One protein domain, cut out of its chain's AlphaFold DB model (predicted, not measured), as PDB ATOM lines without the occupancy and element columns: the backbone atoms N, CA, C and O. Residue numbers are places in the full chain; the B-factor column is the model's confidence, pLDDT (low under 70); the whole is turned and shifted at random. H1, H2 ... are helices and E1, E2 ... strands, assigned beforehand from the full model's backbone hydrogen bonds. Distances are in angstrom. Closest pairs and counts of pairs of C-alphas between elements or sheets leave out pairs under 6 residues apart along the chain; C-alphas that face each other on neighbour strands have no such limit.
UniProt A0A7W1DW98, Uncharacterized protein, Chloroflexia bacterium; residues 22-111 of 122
ATOM      1  N   GLY A  22     229.244 228.900 279.258       83.56
ATOM      2  CA  GLY A  22     230.198 228.651 280.331       83.56
ATOM      3  C   GLY A  22     230.007 227.300 280.994       83.56
ATOM      4  O   GLY A  22     229.227 226.456 280.545       83.56
ATOM      5  N   TRP A  23     230.724 227.115 282.087       82.00
ATOM      6  CA  TRP A  23     230.798 225.876 282.823       82.00
ATOM      7  C   TRP A  23     230.411 226.100 284.270       82.00
ATOM      8  O   TRP A  23     230.841 227.054 284.907       82.00
ATOM      9  N   ALA A  24     229.690 225.145 284.833       73.25
ATOM     10  CA  ALA A  24     229.557 225.085 286.273       73.25
ATOM     11  C   ALA A  24     229.699 223.652 286.777       73.25
ATOM     12  O   ALA A  24     229.608 222.665 286.036       73.25
ATOM     13  N   GLU A  25     230.040 223.561 288.055       72.38
ATOM     14  CA  GLU A  25     230.066 222.296 288.765       72.38
ATOM     15  C   GLU A  25     228.629 221.887 289.056       72.38
ATOM     16  O   GLU A  25     227.813 222.721 289.455       72.38
ATOM     17  N   VAL A  26     228.315 220.608 288.855       63.88
ATOM     18  CA  VAL A  26     227.045 220.076 289.340       63.88
ATOM     19  C   VAL A  26     227.301 219.140 290.497       63.88
ATOM     20  O   VAL A  26     227.930 218.093 290.334       63.88
ATOM     21  N   ASP A  27     226.749 219.493 291.651       62.00
ATOM     22  CA  ASP A  27     226.583 218.562 292.756       62.00
ATOM     23  C   ASP A  27     225.301 217.754 292.531       62.00
ATOM     24  O   ASP A  27     224.257 217.992 293.139       62.00
ATOM     25  N   TRP A  28     225.345 216.818 291.580       58.25
ATOM     26  CA  TRP A  28     224.336 215.769 291.573       58.25
ATOM     27  C   TRP A  28     224.655 214.865 292.760       58.25
ATOM     28  O   TRP A  28     225.682 214.186 292.775       58.25
ATOM     29  N   SER A  29     223.738 214.773 293.722       56.44
ATOM     30  CA  SER A  29     223.807 213.825 294.842       56.44
ATOM     31  C   SER A  29     223.805 212.344 294.409       56.44
ATOM     32  O   SER A  29     223.684 211.450 295.243       56.44
ATOM     33  N   SER A  30     223.923 212.057 293.111       55.09
ATOM     34  CA  SER A  30     223.922 210.731 292.514       55.09
ATOM     35  C   SER A  30     224.704 210.762 291.190       55.09
ATOM     36  O   SER A  30     224.304 211.454 290.261       55.09
ATOM     37  N   VAL A  31     225.819 210.010 291.151       49.25
ATOM     38  CA  VAL A  31     226.638 209.592 289.982       49.25
ATOM     39  C   VAL A  31     227.002 210.708 288.987       49.25
ATOM     40  O   VAL A  31     226.355 210.883 287.970       49.25
ATOM     41  N   ILE A  32     228.052 211.511 289.165       48.44
ATOM     42  CA  ILE A  32     229.486 211.177 289.139       48.44
ATOM     43  C   ILE A  32     230.203 212.394 289.753       48.44
ATOM     44  O   ILE A  32     230.035 213.516 289.275       48.44
ATOM     45  N   ARG A  33     231.029 212.202 290.791       48.19
ATOM     46  CA  ARG A  33     231.906 213.279 291.286       48.19
ATOM     47  C   ARG A  33     232.889 213.660 290.171       48.19
ATOM     48  O   ARG A  33     233.690 212.819 289.774       48.19
ATOM     49  N   GLY A  34     232.828 214.900 289.682       53.72
ATOM     50  CA  GLY A  34     233.743 215.431 288.658       53.72
ATOM     51  C   GLY A  34     233.111 215.800 287.311       53.72
ATOM     52  O   GLY A  34     233.838 216.177 286.393       53.72
ATOM     53  N   SER A  35     231.789 215.723 287.168       63.34
ATOM     54  CA  SER A  35     231.110 216.162 285.946       63.34
ATOM     55  C   SER A  35     230.919 217.683 285.938       63.34
ATOM     56  O   SER A  35     230.285 218.243 286.830       63.34
ATOM     57  N   ARG A  36     231.449 218.360 284.913       67.62
ATOM     58  CA  ARG A  36     231.136 219.768 284.616       67.62
ATOM     59  C   ARG A  36     229.995 219.803 283.607       67.62
ATOM     60  O   ARG A  36     230.044 219.056 282.630       67.62
ATOM     61  N   TYR A  37     229.005 220.668 283.806       73.06
ATOM     62  CA  TYR A  37     228.023 220.946 282.757       73.06
ATOM     63  C   TYR A  37     228.447 222.184 281.979       73.06
ATOM     64  O   TYR A  37     228.890 223.169 282.567       73.06
ATOM     65  N   HIS A  38     228.322 222.110 280.657       77.12
ATOM     66  CA  HIS A  38     228.414 223.266 279.778       77.12
ATOM     67  C   HIS A  38     227.000 223.712 279.449       77.12
ATOM     68  O   HIS A  38     226.201 222.907 278.964       77.12
ATOM     69  N   TYR A  39     226.689 224.976 279.685       79.06
ATOM     70  CA  TYR A  39     225.459 225.575 279.184       79.06
ATOM     71  C   TYR A  39     225.832 226.635 278.144       79.06
ATOM     72  O   TYR A  39     226.918 227.218 278.157       79.06
ATOM     73  N   ARG A  40     224.919 226.853 277.204       79.19
ATOM     74  CA  ARG A  40     225.046 227.835 276.131       79.19
ATOM     75  C   ARG A  40     223.698 228.516 275.994       79.19
ATOM     76  O   ARG A  40     222.685 227.816 275.929       79.19
ATOM     77  N   HIS A  41     223.672 229.842 275.908       75.56
ATOM     78  CA  HIS A  41     222.477 230.508 275.405       75.56
ATOM     79  C   HIS A  41     222.272 230.089 273.947       75.56
ATOM     80  O   HIS A  41     223.140 230.278 273.095       75.56
ATOM     81  N   ALA A  42     221.162 229.406 273.691       74.50
ATOM     82  CA  ALA A  42     220.787 229.008 272.346       74.50
ATOM     83  C   ALA A  42     220.230 230.205 271.563       74.50
ATOM     84  O   ALA A  42     219.994 231.287 272.105       74.50
ATOM     85  N   GLU A  43     220.019 229.969 270.276       81.88
ATOM     86  CA  GLU A  43     219.295 230.836 269.364       81.88
ATOM     87  C   GLU A  43     217.893 231.155 269.923       81.88
ATOM     88  O   GLU A  43     217.352 230.433 270.772       81.88
ATOM     89  N   LEU A  44     217.274 232.241 269.449       83.38
ATOM     90  CA  LEU A  44     215.899 232.565 269.835       83.38
ATOM     91  C   LEU A  44     214.963 231.401 269.476       83.38
ATOM     92  O   LEU A  44     215.169 230.708 268.481       83.38
ATOM     93  N   LEU A  45     213.900 231.203 270.263       79.12
ATOM     94  CA  LEU A  45     213.035 230.016 270.178       79.12
ATOM     95  C   LEU A  45     212.545 229.688 268.753       79.12
ATOM     96  O   LEU A  45     212.461 228.513 268.399       79.12
ATOM     97  N   GLY A  46     212.227 230.709 267.948       81.88
ATOM     98  CA  GLY A  46     211.796 230.539 266.556       81.88
ATOM     99  C   GLY A  46     212.909 230.017 265.647       81.88
ATOM    100  O   GLY A  46     212.726 229.012 264.970       81.88
ATOM    101  N   GLU A  47     214.090 230.631 265.703       85.25
ATOM    102  CA  GLU A  47     215.272 230.216 264.933       85.25
ATOM    103  C   GLU A  47     215.733 228.810 265.349       85.25
ATOM    104  O   GLU A  47     215.995 227.945 264.515       85.25
ATOM    105  N   ALA A  48     215.734 228.534 266.656       81.12
ATOM    106  CA  ALA A  48     216.031 227.211 267.189       81.12
ATOM    107  C   ALA A  48     215.004 226.152 266.742       81.12
ATOM    108  O   ALA A  48     215.335 224.972 266.644       81.12
ATOM    109  N   ALA A  49     213.746 226.525 266.485       82.25
ATOM    110  CA  ALA A  49     212.751 225.598 265.951       82.25
ATOM    111  C   ALA A  49     213.044 225.208 264.498       82.25
ATOM    112  O   ALA A  49     212.906 224.036 264.162       82.25
ATOM    113  N   GLU A  50     213.498 226.152 263.674       85.19
ATOM    114  CA  GLU A  50     213.839 225.906 262.266       85.19
ATOM    115  C   GLU A  50     215.102 225.053 262.103       85.19
ATOM    116  O   GLU A  50     215.195 224.244 261.181       85.19
ATOM    117  N   LEU A  51     216.067 225.203 263.014       85.62
ATOM    118  CA  LEU A  51     217.319 224.441 262.999       85.62
ATOM    119  C   LEU A  51     217.185 223.033 263.594       85.62
ATOM    120  O   LEU A  51     218.090 222.206 263.440       85.62
ATOM    121  N   ARG A  52     216.089 222.744 264.305       86.44
ATOM    122  CA  ARG A  52     215.905 221.442 264.946       86.44
ATOM    123  C   ARG A  52     215.627 220.358 263.895       86.44
ATOM    124  O   ARG A  52     214.870 220.586 262.953       86.44
ATOM    125  N   PRO A  53     216.171 219.138 264.082       91.12
ATOM    126  CA  PRO A  53     215.704 217.953 263.366       91.12
ATOM    127  C   PRO A  53     214.178 217.842 263.443       91.12
ATOM    128  O   PRO A  53     213.589 218.330 264.400       91.12
ATOM    129  N   ALA A  54     213.524 217.174 262.494       90.44
ATOM    130  CA  ALA A  54     212.074 216.947 262.577       90.44
ATOM    131  C   ALA A  54     211.707 215.881 263.629       90.44
ATOM    132  O   ALA A  54     210.652 215.960 264.261       90.44
ATOM    133  N   TYR A  55     212.594 214.901 263.815       94.25
ATOM    134  CA  TYR A  55     212.442 213.805 264.763       94.25
ATOM    135  C   TYR A  55     213.746 213.534 265.510       94.25
ATOM    136  O   TYR A  55     214.844 213.854 265.046       94.25
ATOM    137  N   TYR A  56     213.600 212.859 266.641       96.25
ATOM    138  CA  TYR A  56     214.678 212.268 267.415       96.25
ATOM    139  C   TYR A  56     214.418 210.780 267.606       96.25
ATOM    140  O   TYR A  56     213.280 210.361 267.816       96.25
ATOM    141  N   ARG A  57     215.485 209.985 267.566       96.75
ATOM    142  CA  ARG A  57     215.457 208.609 268.043       96.75
ATOM    143  C   ARG A  57     215.851 208.616 269.514       96.75
ATOM    144  O   ARG A  57     216.973 208.979 269.863       96.75
ATOM    145  N   VAL A  58     214.910 208.235 270.365       96.62
ATOM    146  CA  VAL A  58     215.127 208.032 271.795       96.62
ATOM    147  C   VAL A  58     215.287 206.540 272.025       96.62
ATOM    148  O   VAL A  58     214.400 205.759 271.681       96.62
ATOM    149  N   VAL A  59     216.425 206.141 272.581       95.62
ATOM    150  CA  VAL A  59     216.690 204.750 272.941       95.62
ATOM    151  C   VAL A  59     216.547 204.609 274.447       95.62
ATOM    152  O   VAL A  59     217.243 205.290 275.204       95.62
ATOM    153  N   THR A  60     215.651 203.725 274.878       94.12
ATOM    154  CA  THR A  60     215.596 203.259 276.267       94.12
ATOM    155  C   THR A  60     216.134 201.840 276.340       94.12
ATOM    156  O   THR A  60     216.103 201.086 275.364       94.12
ATOM    157  N   ARG A  61     216.670 201.475 277.499       91.44
ATOM    158  CA  ARG A  61     217.136 200.125 277.779       91.44
ATOM    159  C   ARG A  61     216.374 199.584 278.967       91.44
ATOM    160  O   ARG A  61     216.342 200.213 280.022       91.44
ATOM    161  N   LEU A  62     215.791 198.402 278.809       88.44
ATOM    162  CA  LEU A  62     215.198 197.704 279.935       88.44
ATOM    163  C   LEU A  62     216.308 197.091 280.790       88.44
ATOM    164  O   LEU A  62     216.984 196.149 280.366       88.44
ATOM    165  N   GLU A  63     216.462 197.589 282.013       80.56
ATOM    166  CA  GLU A  63     217.376 197.021 282.999       80.56
ATOM    167  C   GLU A  63     216.572 196.301 284.083       80.56
ATOM    168  O   GLU A  63     216.053 196.889 285.028       80.56
ATOM    169  N   SER A  64     216.429 194.982 283.931       79.69
ATOM    170  CA  SER A  64     215.670 194.145 284.859       79.69
ATOM    171  C   SER A  64     216.395 192.837 285.138       79.69
ATOM    172  O   SER A  64     216.904 192.186 284.233       79.69
ATOM    173  N   ALA A  65     216.368 192.394 286.396       77.81
ATOM    174  CA  ALA A  65     216.874 191.076 286.781       77.81
ATOM    175  C   ALA A  65     215.972 189.917 286.303       77.81
ATOM    176  O   ALA A  65     216.347 188.754 286.431       77.81
ATOM    177  N   ARG A  66     214.759 190.216 285.813       81.88
ATOM    178  CA  ARG A  66     213.745 189.215 285.432       81.88
ATOM    179  C   ARG A  66     213.551 189.071 283.927       81.88
ATOM    180  O   ARG A  66     212.946 188.093 283.499       81.88
ATOM    181  N   LEU A  67     213.998 190.048 283.147       78.50
ATOM    182  CA  LEU A  67     213.788 190.104 281.705       78.50
ATOM    183  C   LEU A  67     215.137 190.257 281.013       78.50
ATOM    184  O   LEU A  67     216.030 190.920 281.536       78.50
ATOM    185  N   SER A  68     215.277 189.649 279.836       83.12
ATOM    186  CA  SER A  68     216.462 189.859 279.008       83.12
ATOM    187  C   SER A  68     216.588 191.349 278.678       83.12
ATOM    188  O   SER A  68     215.607 191.935 278.198       83.12
ATOM    189  N   PRO A  69     217.765 191.960 278.904       84.31
ATOM    190  CA  PRO A  69     217.999 193.339 278.515       84.31
ATOM    191  C   PRO A  69     217.740 193.508 277.022       84.31
ATOM    192  O   PRO A  69     218.221 192.717 276.210       84.31
ATOM    193  N   HIS A  70     216.985 194.537 276.671       87.62
ATOM    194  CA  HIS A  70     216.755 194.917 275.288       87.62
ATOM    195  C   HIS A  70     216.626 196.430 275.177       87.62
ATOM    196  O   HIS A  70     216.388 197.126 276.168       87.62
ATOM    197  N   GLU A  71     216.835 196.910 273.959       93.94
ATOM    198  CA  GLU A  71     216.721 198.313 273.602       93.94
ATOM    199  C   GLU A  71     215.380 198.552 272.917       93.94
ATOM    200  O   GLU A  71     215.015 197.837 271.981       93.94
ATOM    201  N   ASN A  72     214.679 199.588 273.361       92.31
ATOM    202  CA  ASN A  72     213.492 200.104 272.700       92.31
ATOM    203  C   ASN A  72     213.879 201.385 271.966       92.31
ATOM    204  O   ASN A  72     214.521 202.267 272.534       92.31
ATOM    205  N   SER A  73     213.514 201.484 270.687       94.69
ATOM    206  CA  SER A  73     213.724 202.691 269.883       94.69
ATOM    207  C   SER A  73     212.393 203.390 269.653       94.69
ATOM    208  O   SER A  73     211.509 202.844 268.997       94.69
ATOM    209  N   TYR A  74     212.281 204.615 270.154       94.12
ATOM    210  CA  TYR A  74     211.145 205.499 269.931       94.12
ATOM    211  C   TYR A  74     211.557 206.596 268.960       94.12
ATOM    212  O   TYR A  74     212.627 207.187 269.099       94.12
ATOM    213  N   PHE A  75     210.707 206.890 267.984       95.44
ATOM    214  CA  PHE A  75     210.910 207.991 267.049       95.44
ATOM    215  C   PHE A  75     209.925 209.096 267.409       95.44
ATOM    216  O   PHE A  75     208.723 208.966 267.195       95.44
ATOM    217  N   VAL A  76     210.440 210.158 268.019       94.50
ATOM    218  CA  VAL A  76     209.645 211.202 268.668       94.50
ATOM    219  C   VAL A  76     209.776 212.491 267.872       94.50
ATOM    220  O   VAL A  76     210.883 212.864 267.475       94.50
ATOM    221  N   LYS A  77     208.659 213.179 267.628       92.94
ATOM    222  CA  LYS A  77     208.683 214.494 266.982       92.94
ATOM    223  C   LYS A  77     209.389 215.513 267.869       92.94
ATOM    224  O   LYS A  77     209.304 215.467 269.095       92.94
ATOM    225  N   SER A  78     210.067 216.466 267.250       91.94
ATOM    226  CA  SER A  78     210.892 217.438 267.976       91.94
ATOM    227  C   SER A  78     210.128 218.400 268.875       91.94
ATOM    228  O   SER A  78     210.701 218.916 269.834       91.94
ATOM    229  N   ASP A  79     208.854 218.646 268.582       91.25
ATOM    230  CA  ASP A  79     207.940 219.414 269.428       91.25
ATOM    231  C   ASP A  79     207.425 218.612 270.635       91.25
ATOM    232  O   ASP A  79     207.013 219.211 271.620       91.25
ATOM    233  N   GLN A  80     207.517 217.280 270.594       93.38
ATOM    234  CA  GLN A  80     207.076 216.359 271.651       93.38
ATOM    235  C   GLN A  80     208.230 215.794 272.491       93.38
ATOM    236  O   GLN A  80     207.994 215.124 273.495       93.38
ATOM    237  N   LEU A  81     209.485 216.039 272.094       93.94
ATOM    238  CA  LEU A  81     210.652 215.422 272.726       93.94
ATOM    239  C   LEU A  81     210.726 215.710 274.230       93.94
ATOM    240  O   LEU A  81     210.983 214.796 275.007       93.94
ATOM    241  N   CYS A  82     210.520 216.962 274.646       93.06
ATOM    242  CA  CYS A  82     210.625 217.341 276.056       93.06
ATOM    243  C   CYS A  82     209.602 216.603 276.924       93.06
ATOM    244  O   CYS A  82     209.975 216.057 277.961       93.06
ATOM    245  N   ASP A  83     208.351 216.542 276.469       94.69
ATOM    246  CA  ASP A  83     207.275 215.862 277.190       94.69
ATOM    247  C   ASP A  83     207.539 214.355 277.265       94.69
ATOM    248  O   ASP A  83     207.454 213.770 278.342       94.69
ATOM    249  N   PHE A  84     207.970 213.746 276.156       94.56
ATOM    250  CA  PHE A  84     208.334 212.330 276.119       94.56
ATOM    251  C   PHE A  84     209.480 212.002 277.087       94.56
ATOM    252  O   PHE A  84     209.405 211.036 277.844       94.56
ATOM    253  N   LEU A  85     210.551 212.805 277.097       95.06
ATOM    254  CA  LEU A  85     211.687 212.582 277.995       95.06
ATOM    255  C   LEU A  85     211.300 212.766 279.465       95.06
ATOM    256  O   LEU A  85     211.766 212.001 280.310       95.06
ATOM    257  N   ALA A  86     210.452 213.749 279.772       92.88
ATOM    258  CA  ALA A  86     209.927 213.947 281.118       92.88
ATOM    259  C   ALA A  86     209.067 212.755 281.562       92.88
ATOM    260  O   ALA A  86     209.225 212.263 282.679       92.88
ATOM    261  N   GLU A  87     208.207 212.247 280.679       92.56
ATOM    262  CA  GLU A  87     207.395 211.061 280.942       92.56
ATOM    263  C   GLU A  87     208.272 209.835 281.206       92.56
ATOM    264  O   GLU A  87     208.080 209.157 282.217       92.56
ATOM    265  N   VAL A  88     209.286 209.583 280.370       90.44
ATOM    266  CA  VAL A  88     210.227 208.472 280.572       90.44
ATOM    267  C   VAL A  88     210.955 208.626 281.908       90.44
ATOM    268  O   VAL A  88     210.983 207.698 282.711       90.44
ATOM    269  N   ALA A  89     211.488 209.813 282.202       89.12
ATOM    270  CA  ALA A  89     212.223 210.058 283.440       89.12
ATOM    271  C   ALA A  89     211.373 209.842 284.707       89.12
ATOM    272  O   ALA A  89     211.906 209.439 285.741       89.12
ATOM    273  N   LEU A  90     210.065 210.107 284.638       87.62
ATOM    274  CA  LEU A  90     209.164 210.015 285.786       87.62
ATOM    275  C   LEU A  90     208.448 208.663 285.898       87.62
ATOM    276  O   LEU A  90     208.083 208.266 287.005       87.62
ATOM    277  N   THR A  91     208.211 207.970 284.780       86.62
ATOM    278  CA  THR A  91     207.248 206.854 284.725       86.62
ATOM    279  C   THR A  91     207.794 205.551 284.142       86.62
ATOM    280  O   THR A  91     207.168 204.510 284.340       86.62
ATOM    281  N   ALA A  92     208.963 205.556 283.493       77.56
ATOM    282  CA  ALA A  92     209.456 204.407 282.720       77.56
ATOM    283  C   ALA A  92     209.813 203.158 283.555       77.56
ATOM    284  O   ALA A  92     210.073 202.083 283.012       77.56
ATOM    285  N   GLY A  93     209.788 203.255 284.888       84.31
ATOM    286  CA  GLY A  93     209.987 202.117 285.780       84.31
ATOM    287  C   GLY A  93     211.382 201.502 285.632       84.31
ATOM    288  O   GLY A  93     212.349 202.047 286.150       84.31
ATOM    289  N   ALA A  94     211.468 200.338 284.980       83.44
ATOM    290  CA  ALA A  94     212.727 199.626 284.721       83.44
ATOM    291  C   ALA A  94     213.369 199.989 283.369       83.44
ATOM    292  O   ALA A  94     214.471 199.528 283.065       83.44
ATOM    293  N   GLU A  95     212.678 200.765 282.538       87.50
ATOM    294  CA  GLU A  95     213.263 201.328 281.331       87.50
ATOM    295  C   GLU A  95     214.055 202.586 281.679       87.50
ATOM    296  O   GLU A  95     213.550 203.526 282.289       87.50
ATOM    297  N   VAL A  96     215.321 202.591 281.283       87.69
ATOM    298  CA  VAL A  96     216.251 203.686 281.539       87.69
ATOM    299  C   VAL A  96     216.553 204.383 280.223       87.69
ATOM    300  O   VAL A  96     216.825 203.725 279.216       87.69
ATOM    301  N   LEU A  97     216.529 205.717 280.219       92.31
ATOM    302  CA  LEU A  97     216.983 206.503 279.074       92.31
ATOM    303  C   LEU A  97     218.460 206.193 278.795       92.31
ATOM    304  O   LEU A  97     219.306 206.378 279.667       92.31
ATOM    305  N   TRP A  98     218.763 205.739 277.580       92.50
ATOM    306  CA  TRP A  98     220.117 205.354 277.188       92.50
ATOM    307  C   TRP A  98     220.800 206.451 276.372       92.50
ATOM    308  O   TRP A  98     221.834 206.973 276.781       92.50
ATOM    309  N   HIS A  99     220.200 206.858 275.249       93.94
ATOM    310  CA  HIS A  99     220.636 208.034 274.495       93.94
ATOM    311  C   HIS A  99     219.511 208.627 273.640       93.94
ATOM    312  O   HIS A  99     218.500 207.983 273.356       93.94
ATOM    313  N   VAL A 100     219.720 209.870 273.209       96.12
ATOM    314  CA  VAL A 100     218.848 210.608 272.292       96.12
ATOM    315  C   VAL A 100     219.700 211.104 271.133       96.12
ATOM    316  O   VAL A 100     220.745 211.710 271.357       96.12
ATOM    317  N   GLU A 101     219.263 210.862 269.900       96.31
ATOM    318  CA  GLU A 101     219.977 211.296 268.696       96.31
ATOM    319  C   GLU A 101     219.029 211.925 267.659       96.31
ATOM    320  O   GLU A 101     217.873 211.504 267.548       96.31
ATOM    321  N   PRO A 102     219.477 212.933 266.884       95.56
ATOM    322  CA  PRO A 102     218.736 213.440 265.730       95.56
ATOM    323  C   PRO A 102     218.361 212.334 264.739       95.56
ATOM    324  O   PRO A 102     219.202 211.521 264.363       95.56
ATOM    325  N   CYS A 103     217.122 212.343 264.245       94.12
ATOM    326  CA  CYS A 103     216.644 211.395 263.242       94.12
ATOM    327  C   CYS A 103     215.973 212.143 262.074       94.12
ATOM    328  O   CYS A 103     214.775 212.412 262.116       94.12
ATOM    329  N   PRO A 104     216.716 212.515 261.016       87.38
ATOM    330  CA  PRO A 104     216.141 213.237 259.878       87.38
ATOM    331  C   PRO A 104     215.228 212.366 258.997       87.38
ATOM    332  O   PRO A 104     214.380 212.900 258.289       87.38
ATOM    333  N   ALA A 105     215.390 211.041 259.037       88.56
ATOM    334  CA  ALA A 105     214.624 210.085 258.239       88.56
ATOM    335  C   ALA A 105     214.114 208.938 259.133       88.56
ATOM    336  O   ALA A 105     214.734 207.871 259.166       88.56
ATOM    337  N   PRO A 106     213.033 209.153 259.904       89.56
ATOM    338  CA  PRO A 106     212.484 208.108 260.757       89.56
ATOM    339  C   PRO A 106     211.791 207.020 259.909       89.56
ATOM    340  O   PRO A 106     211.345 207.306 258.792       89.56
ATOM    341  N   PRO A 107     211.671 205.775 260.408       89.44
ATOM    342  CA  PRO A 107     210.972 204.703 259.700       89.44
ATOM    343  C   PRO A 107     209.528 205.088 259.367       89.44
ATOM    344  O   PRO A 107     208.857 205.724 260.176       89.44
ATOM    345  N   THR A 108     209.009 204.675 258.210       86.12
ATOM    346  CA  THR A 108     207.645 205.037 257.774       86.12
ATOM    347  C   THR A 108     206.575 204.648 258.799       86.12
ATOM    348  O   THR A 108     205.624 205.392 259.011       86.12
ATOM    349  N   GLU A 109     206.759 203.518 259.481       85.00
ATOM    350  CA  GLU A 109     205.863 203.019 260.535       85.00
ATOM    351  C   GLU A 109     205.831 203.866 261.815       85.00
ATOM    352  O   GLU A 109     204.927 203.704 262.628       85.00
ATOM    353  N   SER A 110     206.777 204.791 261.990       79.81
ATOM    354  CA  SER A 110     206.767 205.744 263.108       79.81
ATOM    355  C   SER A 110     205.830 206.934 262.896       79.81
ATOM    356  O   SER A 110     205.581 207.702 263.826       79.81
ATOM    357  N   GLN A 111     205.308 207.108 261.679       75.31
ATOM    358  CA  GLN A 111     204.306 208.130 261.417       75.31
ATOM    359  C   GLN A 111     203.027 207.777 262.188       75.31
ATOM    360  O   GLN A 111     202.621 206.610 262.196       75.31
TER     361      GLN A 111
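This is residues 22 to 111 of the 122 residues of an uncharacterized protein of Chloroflexia bacterium (UniProt A0A7W1DW98). A small, strongly twisted sheet, E4, E3 and E5, has H2 packed over one face and no named helix on the other. A separate two-strand hairpin, E1 and E2, lies well away from this two-layer body, and short H1 comes between them along the chain. The 90 printed residues hold two named helices and five named strands in the order E1 E2 H1 E3 E4 H2 E5, a mixed class, and both sheets, E4 E3 E5 and E1 E2, are antiparallel. The whole is loose, with a radius of gyration of the C-alphas of 15.9 A, and flat, spanning 46 by 42 by 18 A.

E1, residues 22 to 25, begins at C-alpha 22 (230.198, 228.651, 280.331); E2 is residues 36 to 39 and H1 residues 45 to 51. E3, residues 55 to 62, is 22.3 A long, and E4, residues 71 to 77, 19.2 A. H2, residues 81 to 91, is 15.1 A long. E5, residues 95 to 103, 21.0 A long, bends by 58 degrees at residue 98 and ends at C-alpha 103 (216.644, 211.395, 263.242).

In the hairpin E1 and E2, N 24 and O 37 are 3.1 A apart, within hydrogen-bond range. E1 and E2 are apart from E3, E4, H2 and E5. H1 is not on the sheet E4 E3 E5. In the hairpin E3 and E4, N 58 and O 74 are 2.8 A apart; across E3 and E5, N 57 and O 101 are 2.8 A apart. H2 is on this sheet at a height of 9.0 A, only just over E3 alone, with 2 C-alphas each falling on E4 and E5, and runs along E3 at 7 degrees on the local plane. The closest C-alphas of H2 and E5, Val 88 and Leu 97, are 7.2 A apart. E4, H2 and E5 form a split strand-helix-strand unit, two strands running the same way with E3 between them, its crossover right-handed. In H1 and H2 every O i to N i+4 pair is within hydrogen-bond range.

The two farthest C-alphas, Leu 44 and Arg 66, are 46.1 A apart. The printed part has no cut and no long link. Residues 26 to 36, of which 36 belongs to E2, have pLDDT under 70.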